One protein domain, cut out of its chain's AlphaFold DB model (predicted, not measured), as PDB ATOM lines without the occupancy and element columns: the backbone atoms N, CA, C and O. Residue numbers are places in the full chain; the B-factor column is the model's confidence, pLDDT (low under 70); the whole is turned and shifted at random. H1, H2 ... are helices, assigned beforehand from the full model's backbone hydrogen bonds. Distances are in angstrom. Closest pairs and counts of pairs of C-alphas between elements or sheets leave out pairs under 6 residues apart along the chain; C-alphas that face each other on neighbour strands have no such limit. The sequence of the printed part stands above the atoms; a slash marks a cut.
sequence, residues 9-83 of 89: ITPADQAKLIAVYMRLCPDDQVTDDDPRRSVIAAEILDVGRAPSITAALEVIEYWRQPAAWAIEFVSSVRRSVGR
ATOM      1  N   ILE A   9      59.861 109.351 115.584       93.69
ATOM      2  CA  ILE A   9      59.262 108.943 116.856       93.69
ATOM      3  C   ILE A   9      58.272 110.016 117.310       93.69
ATOM      4  O   ILE A   9      58.633 111.175 117.498       93.69
ATOM      5  N   THR A  10      57.015 109.627 117.543       93.50
ATOM      6  CA  THR A  10      55.992 110.568 118.027       93.50
ATOM      7  C   THR A  10      56.387 111.173 119.384       93.50
ATOM      8  O   THR A  10      56.982 110.469 120.205       93.50
ATOM      9  N   PRO A  11      55.994 112.423 119.704       92.62
ATOM     10  CA  PRO A  11      56.295 113.025 121.007       92.62
ATOM     11  C   PRO A  11      55.812 112.181 122.198       92.62
ATOM     12  O   PRO A  11      56.482 112.088 123.227       92.62
ATOM     13  N   ALA A  12      54.666 111.507 122.046       93.19
ATOM     14  CA  ALA A  12      54.115 110.622 123.067       93.19
ATOM     15  C   ALA A  12      54.987 109.378 123.301       93.19
ATOM     16  O   ALA A  12      55.154 108.949 124.442       93.19
ATOM     17  N   ASP A  13      55.544 108.788 122.242       95.00
ATOM     18  CA  ASP A  13      56.459 107.656 122.373       95.00
ATOM     19  C   ASP A  13      57.847 108.095 122.845       95.00
ATOM     20  O   ASP A  13      58.426 107.412 123.690       95.00
ATOM     21  N   GLN A  14      58.340 109.260 122.412       95.50
ATOM     22  CA  GLN A  14      59.571 109.846 122.945       95.50
ATOM     23  C   GLN A  14      59.480 110.021 124.467       95.50
ATOM     24  O   GLN A  14      60.372 109.577 125.183       95.50
ATOM     25  N   ALA A  15      58.377 110.569 124.988       95.56
ATOM     26  CA  ALA A  15      58.180 110.721 126.432       95.56
ATOM     27  C   ALA A  15      58.234 109.377 127.188       95.56
ATOM     28  O   ALA A  15      58.850 109.282 128.251       95.56
ATOM     29  N   LYS A  16      57.644 108.309 126.629       96.56
ATOM     30  CA  LYS A  16      57.721 106.958 127.214       96.56
ATOM     31  C   LYS A  16      59.161 106.436 127.235       96.56
ATOM     32  O   LYS A  16      59.595 105.885 128.244       96.56
ATOM     33  N   LEU A  17      59.890 106.593 126.131       97.75
ATOM     34  CA  LEU A  17      61.268 106.112 125.984       97.75
ATOM     35  C   LEU A  17      62.223 106.872 126.916       97.75
ATOM     36  O   LEU A  17      63.026 106.250 127.611       97.75
ATOM     37  N   ILE A  18      62.058 108.190 127.032       97.81
ATOM     38  CA  ILE A  18      62.800 109.021 127.987       97.81
ATOM     39  C   ILE A  18      62.500 108.626 129.432       97.81
ATOM     40  O   ILE A  18      63.425 108.509 130.231       97.81
ATOM     41  N   ALA A  19      61.248 108.310 129.771       97.00
ATOM     42  CA  ALA A  19      60.923 107.812 131.107       97.00
ATOM     43  C   ALA A  19      61.645 106.489 131.441       97.00
ATOM     44  O   ALA A  19      62.016 106.256 132.593       97.00
ATOM     45  N   VAL A  20      61.885 105.621 130.448       97.81
ATOM     46  CA  VAL A  20      62.710 104.414 130.638       97.81
ATOM     47  C   VAL A  20      64.159 104.793 130.912       97.81
ATOM     48  O   VAL A  20      64.731 104.255 131.860       97.81
ATOM     49  N   TYR A  21      64.726 105.705 130.119       97.94
ATOM     50  CA  TYR A  21      66.095 106.188 130.296       97.94
ATOM     51  C   TYR A  21      66.306 106.809 131.680       97.94
ATOM     52  O   TYR A  21      67.133 106.320 132.439       97.94
ATOM     53  N   MET A  22      65.497 107.800 132.062       97.25
ATOM     54  CA  MET A  22      65.650 108.535 133.326       97.25
ATOM     55  C   MET A  22      65.491 107.644 134.564       97.25
ATOM     56  O   MET A  22      66.077 107.909 135.608       97.25
ATOM     57  N   ARG A  23      64.724 106.550 134.462       96.75
ATOM     58  CA  ARG A  23      64.635 105.548 135.533       96.75
ATOM     59  C   ARG A  23      65.926 104.734 135.682       96.75
ATOM     60  O   ARG A  23      66.234 104.296 136.785       96.75
ATOM     61  N   LEU A  24      66.621 104.460 134.581       96.62
ATOM     62  CA  LEU A  24      67.858 103.668 134.568       96.62
ATOM     63  C   LEU A  24      69.112 104.534 134.773       96.62
ATOM     64  O   LEU A  24      70.124 104.021 135.240       96.62
ATOM     65  N   CYS A  25      69.019 105.827 134.468       95.88
ATOM     66  CA  CYS A  25      70.073 106.828 134.598       95.88
ATOM     67  C   CYS A  25      69.592 107.980 135.504       95.88
ATOM     68  O   CYS A  25      69.374 109.087 135.014       95.88
ATOM     69  N   PRO A  26      69.384 107.750 136.815       94.81
ATOM     70  CA  PRO A  26      68.805 108.759 137.706       94.81
ATOM     71  C   PRO A  26      69.660 110.031 137.835       94.81
ATOM     72  O   PRO A  26      69.117 111.094 138.129       94.81
ATOM     73  N   ASP A  27      70.964 109.939 137.577       95.00
ATOM     74  CA  ASP A  27      71.895 111.067 137.669       95.00
ATOM     75  C   ASP A  27      72.015 111.883 136.361       95.00
ATOM     76  O   ASP A  27      72.591 112.969 136.384       95.00
ATOM     77  N   ASP A  28      71.460 111.411 135.231       94.19
ATOM     78  CA  ASP A  28      71.421 112.142 133.946       94.19
ATOM     79  C   ASP A  28      69.969 112.506 133.601       94.19
ATOM     80  O   ASP A  28      69.239 111.781 132.921       94.19
ATOM     81  N   GLN A  29      69.516 113.628 134.161       94.12
ATOM     82  CA  GLN A  29      68.156 114.125 133.971       94.12
ATOM     83  C   GLN A  29      68.002 114.768 132.585       94.12
ATOM     84  O   GLN A  29      68.780 115.643 132.211       94.12
ATOM     85  N   VAL A  30      66.950 114.381 131.858       94.25
ATOM     86  CA  VAL A  30      66.626 114.898 130.518       94.25
ATOM     87  C   VAL A  30      65.332 115.701 130.600       94.25
ATOM     88  O   VAL A  30      64.252 115.140 130.796       94.25
ATOM     89  N   THR A  31      65.424 117.022 130.468       93.12
ATOM     90  CA  THR A  31      64.252 117.912 130.464       93.12
ATOM     91  C   THR A  31      63.549 117.903 129.100       93.12
ATOM     92  O   THR A  31      64.003 117.266 128.147       93.12
ATOM     93  N   ASP A  32      62.392 118.563 128.996       89.75
ATOM     94  CA  ASP A  32      61.637 118.615 127.734       89.75
ATOM     95  C   ASP A  32      62.355 119.431 126.644       89.75
ATOM     96  O   ASP A  32      62.237 119.090 125.470       89.75
ATOM     97  N   ASP A  33      63.166 120.420 127.037       91.88
ATOM     98  CA  ASP A  33      63.969 121.254 126.130       91.88
ATOM     99  C   ASP A  33      65.389 120.700 125.886       91.88
ATOM    100  O   ASP A  33      66.203 121.349 125.225       91.88
ATOM    101  N   ASP A  34      65.730 119.525 126.437       93.00
ATOM    102  CA  ASP A  34      67.060 118.937 126.257       93.00
ATOM    103  C   ASP A  34      67.262 118.546 124.778       93.00
ATOM    104  O   ASP A  34      66.527 117.702 124.253       93.00
ATOM    105  N   PRO A  35      68.273 119.103 124.084       94.00
ATOM    106  CA  PRO A  35      68.499 118.822 122.668       94.00
ATOM    107  C   PRO A  35      68.866 117.356 122.394       94.00
ATOM    108  O   PRO A  35      68.750 116.895 121.261       94.00
ATOM    109  N   ARG A  36      69.298 116.601 123.413       94.62
ATOM    110  CA  ARG A  36      69.621 115.170 123.312       94.62
ATOM    111  C   ARG A  36      68.375 114.290 123.344       94.62
ATOM    112  O   ARG A  36      68.464 113.109 123.029       94.62
ATOM    113  N   ARG A  37      67.217 114.827 123.738       95.38
ATOM    114  CA  ARG A  37      66.015 114.046 124.052       95.38
ATOM    115  C   ARG A  37      65.559 113.146 122.903       95.38
ATOM    116  O   ARG A  37      65.285 111.967 123.120       95.38
ATOM    117  N   SER A  38      65.480 113.672 121.685       95.12
ATOM    118  CA  SER A  38      65.053 112.887 120.520       95.12
ATOM    119  C   SER A  38      66.043 111.758 120.214       95.12
ATOM    120  O   SER A  38      65.636 110.619 119.984       95.12
ATOM    121  N   VAL A  39      67.342 112.055 120.293       95.88
ATOM    122  CA  VAL A  39      68.435 111.101 120.066       95.88
ATOM    123  C   VAL A  39      68.432 109.994 121.122       95.88
ATOM    124  O   VAL A  39      68.403 108.820 120.763       95.88
ATOM    125  N   ILE A  40      68.333 110.340 122.409       96.88
ATOM    126  CA  ILE A  40      68.239 109.363 123.503       96.88
ATOM    127  C   ILE A  40      67.003 108.477 123.318       96.88
ATOM    128  O   ILE A  40      67.080 107.259 123.469       96.88
ATOM    129  N   ALA A  41      65.850 109.047 122.954       97.12
ATOM    130  CA  ALA A  41      64.655 108.248 122.696       97.12
ATOM    131  C   ALA A  41      64.878 107.221 121.568       97.12
ATOM    132  O   ALA A  41      64.474 106.064 121.714       97.12
ATOM    133  N   ALA A  42      65.547 107.614 120.480       97.12
ATOM    134  CA  ALA A  42      65.894 106.712 119.383       97.12
ATOM    135  C   ALA A  42      66.844 105.591 119.824       97.12
ATOM    136  O   ALA A  42      66.576 104.424 119.545       97.12
ATOM    137  N   GLU A  43      67.880 105.912 120.597       97.12
ATOM    138  CA  GLU A  43      68.834 104.933 121.130       97.12
ATOM    139  C   GLU A  43      68.141 103.905 122.039       97.12
ATOM    140  O   GLU A  43      68.345 102.698 121.905       97.12
ATOM    141  N   ILE A  44      67.245 104.354 122.926       97.94
ATOM    142  CA  ILE A  44      66.452 103.462 123.789       97.94
ATOM    143  C   ILE A  44      65.558 102.540 122.961       97.94
ATOM    144  O   ILE A  44      65.413 101.353 123.283       97.94
ATOM    145  N   LEU A  45      64.961 103.066 121.891       97.38
ATOM    146  CA  LEU A  45      64.137 102.277 120.987       97.38
ATOM    147  C   LEU A  45      64.970 101.235 120.228       97.38
ATOM    148  O   LEU A  45      64.557 100.074 120.157       97.38
ATOM    149  N   ASP A  46      66.149 101.613 119.738       97.12
ATOM    150  CA  ASP A  46      67.086 100.729 119.038       97.12
ATOM    151  C   ASP A  46      67.594  99.609 119.953       97.12
ATOM    152  O   ASP A  46      67.501  98.431 119.594       97.12
ATOM    153  N   VAL A  47      68.012  99.928 121.184       97.69
ATOM    154  CA  VAL A  47      68.375  98.930 122.211       97.69
ATOM    155  C   VAL A  47      67.217  97.960 122.460       97.69
ATOM    156  O   VAL A  47      67.403  96.736 122.523       97.69
ATOM    157  N   GLY A  48      66.004  98.502 122.601       96.56
ATOM    158  CA  GLY A  48      64.795  97.730 122.860       96.56
ATOM    159  C   GLY A  48      64.415  96.786 121.717       96.56
ATOM    160  O   GLY A  48      63.970  95.667 121.978       96.56
ATOM    161  N   ARG A  49      64.618  97.212 120.465       94.75
ATOM    162  CA  ARG A  49      64.259  96.468 119.244       94.75
ATOM    163  C   ARG A  49      65.392  95.615 118.676       94.75
ATOM    164  O   ARG A  49      65.146  94.832 117.760       94.75
ATOM    165  N   ALA A  50      66.616  95.749 119.181       96.00
ATOM    166  CA  ALA A  50      67.765  95.026 118.652       96.00
ATOM    167  C   ALA A  50      67.528  93.496 118.628       96.00
ATOM    168  O   ALA A  50      66.914  92.935 119.546       96.00
ATOM    169  N   PRO A  51      68.025  92.777 117.607       94.75
ATOM    170  CA  PRO A  51      67.764  91.344 117.452       94.75
ATOM    171  C   PRO A  51      68.479  90.475 118.499       94.75
ATOM    172  O   PRO A  51      68.067  89.347 118.752       94.75
ATOM    173  N   SER A  52      69.538  90.989 119.127       95.38
ATOM    174  CA  SER A  52      70.343  90.275 120.120       95.38
ATOM    175  C   SER A  52      70.871  91.227 121.194       95.38
ATOM    176  O   SER A  52      70.823  92.446 121.032       95.38
ATOM    177  N   ILE A  53      71.390  90.668 122.293       94.69
ATOM    178  CA  ILE A  53      72.071  91.453 123.335       94.69
ATOM    179  C   ILE A  53      73.323  92.129 122.772       94.69
ATOM    180  O   ILE A  53      73.533  93.303 123.043       94.69
ATOM    181  N   THR A  54      74.109  91.434 121.946       95.81
ATOM    182  CA  THR A  54      75.294  92.012 121.294       95.81
ATOM    183  C   THR A  54      74.928  93.226 120.445       95.81
ATOM    184  O   THR A  54      75.497  94.289 120.645       95.81
ATOM    185  N   ALA A  55      73.906  93.112 119.589       96.44
ATOM    186  CA  ALA A  55      73.451  94.236 118.770       96.44
ATOM    187  C   ALA A  55      72.914  95.400 119.619       96.44
ATOM    188  O   ALA A  55      73.038  96.555 119.237       96.44
ATOM    189  N   ALA A  56      72.318  95.114 120.779       96.75
ATOM    190  CA  ALA A  56      71.861  96.148 121.702       96.75
ATOM    191  C   ALA A  56      73.023  96.846 122.435       96.75
ATOM    192  O   ALA A  56      72.929  98.032 122.728       96.75
ATOM    193  N   LEU A  57      74.110  96.124 122.728       96.81
ATOM    194  CA  LEU A  57      75.328  96.697 123.306       96.81
ATOM    195  C   LEU A  57      76.054  97.601 122.303       96.81
ATOM    196  O   LEU A  57      76.533  98.656 122.699       96.81
ATOM    197  N   GLU A  58      76.073  97.234 121.017       96.12
ATOM    198  CA  GLU A  58      76.636  98.063 119.936       96.12
ATOM    199  C   GLU A  58      75.958  99.443 119.856       96.12
ATOM    200  O   GLU A  58      76.632 100.447 119.639       96.12
ATOM    201  N   VAL A  59      74.642  99.521 120.101       96.19
ATOM    202  CA  VAL A  59      73.899 100.798 120.094       96.19
ATOM    203  C   VAL A  59      74.422 101.775 121.145       96.19
ATOM    204  O   VAL A  59      74.403 102.968 120.900       96.19
ATOM    205  N   ILE A  60      74.899 101.302 122.297       95.12
ATOM    206  CA  ILE A  60      75.372 102.167 123.394       95.12
ATOM    207  C   ILE A  60      76.892 102.128 123.574       95.12
ATOM    208  O   ILE A  60      77.413 102.622 124.574       95.12
ATOM    209  N   GLU A  61      77.634 101.539 122.636       93.38
ATOM    210  CA  GLU A  61      79.080 101.329 122.775       93.38
ATOM    211  C   GLU A  61      79.838 102.652 122.998       93.38
ATOM    212  O   GLU A  61      80.727 102.747 123.850       93.38
ATOM    213  N   TYR A  62      79.436 103.722 122.304       91.69
ATOM    214  CA  TYR A  62      80.067 105.040 122.432       91.69
ATOM    215  C   TYR A  62      79.788 105.733 123.774       91.69
ATOM    216  O   TYR A  62      80.447 106.728 124.072       91.69
ATOM    217  N   TRP A  63      78.884 105.206 124.611       93.19
ATOM    218  CA  TRP A  63      78.643 105.730 125.961       93.19
ATOM    219  C   TRP A  63      79.808 105.397 126.905       93.19
ATOM    220  O   TRP A  63      79.927 106.007 127.965       93.19
ATOM    221  N   ARG A  64      80.680 104.445 126.521       93.25
ATOM    222  CA  ARG A  64      81.901 104.048 127.251       93.25
ATOM    223  C   ARG A  64      81.660 103.685 128.721       93.25
ATOM    224  O   ARG A  64      82.503 103.938 129.581       93.25
ATOM    225  N   GLN A  65      80.515 103.073 129.001       94.56
ATOM    226  CA  GLN A  65      80.150 102.619 130.339       94.56
ATOM    227  C   GLN A  65      80.795 101.264 130.677       94.56
ATOM    228  O   GLN A  65      81.113 100.486 129.771       94.56
ATOM    229  N   PRO A  66      80.973 100.929 131.970       96.69
ATOM    230  CA  PRO A  66      81.454  99.612 132.376       96.69
ATOM    231  C   PRO A  66      80.583  98.480 131.816       96.69
ATOM    232  O   PRO A  66      79.356  98.566 131.827       96.69
ATOM    233  N   ALA A  67      81.207  97.375 131.394       94.19
ATOM    234  CA  ALA A  67      80.502  96.263 130.745       94.19
ATOM    235  C   ALA A  67      79.356  95.684 131.597       94.19
ATOM    236  O   ALA A  67      78.281  95.401 131.073       94.19
ATOM    237  N   ALA A  68      79.564  95.550 132.912       95.44
ATOM    238  CA  ALA A  68      78.530  95.072 133.831       95.44
ATOM    239  C   ALA A  68      77.294  95.988 133.823       95.44
ATOM    240  O   ALA A  68      76.172  95.509 133.675       95.44
ATOM    241  N   TRP A  69      77.514  97.305 133.882       96.62
ATOM    242  CA  TRP A  69      76.445  98.298 133.806       96.62
ATOM    243  C   TRP A  69      75.724  98.242 132.454       96.62
ATOM    244  O   TRP A  69      74.497  98.196 132.409       96.62
ATOM    245  N   ALA A  70      76.472  98.171 131.348       97.06
ATOM    246  CA  ALA A  70      75.904  98.150 129.999       97.06
ATOM    247  C   ALA A  70      74.976  96.942 129.783       97.06
ATOM    248  O   ALA A  70      73.889  97.078 129.219       97.06
ATOM    249  N   ILE A  71      75.363  95.765 130.287       97.06
ATOM    250  CA  ILE A  71      74.548  94.544 130.219       97.06
ATOM    251  C   ILE A  71      73.243  94.700 131.012       97.06
ATOM    252  O   ILE A  71      72.171  94.321 130.519       97.06
ATOM    253  N   GLU A  72      73.303  95.256 132.223       97.56
ATOM    254  CA  GLU A  72      72.119  95.491 133.059       97.56
ATOM    255  C   GLU A  72      71.172  96.527 132.447       97.56
ATOM    256  O   GLU A  72      69.952  96.308 132.400       97.56
ATOM    257  N   PHE A  73      71.733  97.619 131.924       98.06
ATOM    258  CA  PHE A  73      71.005  98.668 131.225       98.06
ATOM    259  C   PHE A  73      70.260  98.098 130.014       98.06
ATOM    260  O   PHE A  73      69.030  98.164 129.960       98.06
ATOM    261  N   VAL A  74      70.976  97.439 129.095       97.88
ATOM    262  CA  VAL A  74      70.404  96.823 127.887       97.88
ATOM    263  C   VAL A  74      69.295  95.837 128.244       97.88
ATOM    264  O   VAL A  74      68.198  95.888 127.684       97.88
ATOM    265  N   SER A  75      69.537  94.958 129.218       97.56
ATOM    266  CA  SER A  75      68.551  93.958 129.644       97.56
ATOM    267  C   SER A  75      67.281  94.603 130.209       97.56
ATOM    268  O   SER A  75      66.168  94.099 130.029       97.56
ATOM    269  N   SER A  76      67.418  95.735 130.896       97.88
ATOM    270  CA  SER A  76      66.298  96.463 131.492       97.88
ATOM    271  C   SER A  76      65.524  97.290 130.469       97.88
ATOM    272  O   SER A  76      64.288  97.266 130.490       97.88
ATOM    273  N   VAL A  77      66.214  97.936 129.524       98.06
ATOM    274  CA  VAL A  77      65.589  98.624 128.386       98.06
ATOM    275  C   VAL A  77      64.777  97.635 127.556       98.06
ATOM    276  O   VAL A  77      63.578  97.837 127.378       98.06
ATOM    277  N   ARG A  78      65.368  96.505 127.150       97.06
ATOM    278  CA  ARG A  78      64.691  95.476 126.338       97.06
ATOM    279  C   ARG A  78      63.419  94.946 126.986       97.06
ATOM    280  O   ARG A  78      62.380  94.864 126.336       97.06
ATOM    281  N   ARG A  79      63.467  94.634 128.287       96.56
ATOM    282  CA  ARG A  79      62.277  94.199 129.042       96.56
ATOM    283  C   ARG A  79      61.193  95.273 129.098       96.56
ATOM    284  O   ARG A  79      60.012  94.932 129.103       96.56
ATOM    285  N   SER A  80      61.583  96.541 129.175       96.44
ATOM    286  CA  SER A  80      60.646  97.663 129.283       96.44
ATOM    287  C   SER A  80      59.998  97.957 127.936       96.44
ATOM    288  O   SER A  80      58.776  97.912 127.829       96.44
ATOM    289  N   VAL A  81      60.810  98.149 126.895       94.38
ATOM    290  CA  VAL A  81      60.350  98.425 125.528       94.38
ATOM    291  C   VAL A  81      59.527  97.260 124.979       94.38
ATOM    292  O   VAL A  81      58.467  97.490 124.409       94.38
ATOM    293  N   GLY A  82      59.918  96.008 125.240       91.44
ATOM    294  CA  GLY A  82      59.152  94.829 124.816       91.44
ATOM    295  C   GLY A  82      57.744  94.718 125.423       91.44
ATOM    296  O   GLY A  82      56.927  93.944 124.933       91.44
ATOM    297  N   ARG A  83      57.439  95.484 126.480       92.50
ATOM    298  CA  ARG A  83      56.103  95.569 127.100       92.50
ATOM    299  C   ARG A  83      55.367  96.866 126.755       92.50
ATOM    300  O   ARG A  83      54.213  97.033 127.150       92.50
TER     301      ARG A  83
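This is residues 9 to 83 of the 89 residues of an uncharacterized protein of Massilia sp. LC238 (UniProt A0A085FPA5). Four helices pack crosswise: H2 and the short H3 form a helical hairpin, and H1 and H4 cover one side of it, H1 crossing H2 and H4 crossing both H2 and H3 nearly at right angles. H1 and H4 make a skewed pair that runs opposite ways, and a long link, residues 25 to 36, loops from the end of H1 to the start of H2. The printed part has 75 residues with four named helices, in the order H1, H2, H3, H4, and no named strand; its class is all helix. It is compact, with a radius of gyration of the C-alphas of 11.5 A, and rounded, with spans of 31 by 24 by 18 A.

H1 comprises residues 11 to 24, beginning at C-alpha 11 at (56.295, 113.025, 121.007), and is 20.1 A long from first to last C-alpha. H2, residues 37 to 49, begins at C-alpha 37 at (66.015, 114.046, 124.052) and is 18.3 A long. H3, residues 53 to 59, is 10.1 A long. H4, residues 67 to 81, is the longest helix by residues, with 15; it measures 20.9 A and ends at C-alpha 81 at (60.350, 98.425, 125.528).

The helix packing is mostly crossed: of five pairs that touch, one is at a shallow tilt. H1 touches H2 about perpendicular, at 77 degrees; their closest C-alphas, of Leu 17 and Ala 41, are 5.2 A apart. H1 also touches H4, with the C-alphas of Leu 24 and Phe 73 closest at 6.8 A; they run opposite ways at a steep tilt of 37 degrees, only just past shallow. H2 and H3 touch as a hairpin, opposite ways at a shallow tilt of 20 degrees, and their closest C-alphas, of Val 47 and Ala 56, are 4.5 A apart. H2 touches H4 with residues 44 to 49 alone, about perpendicular at 87 degrees, the C-alphas of Gly 48 and Arg 78 being closest at 4.1 A. H4 touches H3 with residues 70 to 75 alone, about perpendicular at 84 degrees; the closest C-alphas, of Ala 56 and Val 74, are 6.4 A apart. H1 and H3 are apart. In H1, H2, H3 and H4 every O i to N i+4 pair is within hydrogen-bond range.

The two C-alphas farthest apart, of Asp 33 and Ser 52, are 32.2 A from each other. The printed part has no cut. The link from H1 to H2 is long, with 12 residues, that from H2 to H3 is tight, with 3, and that from H3 to H4 is short, with 7. The mean pLDDT of the printed part is 95.6, and no printed residue is under 70.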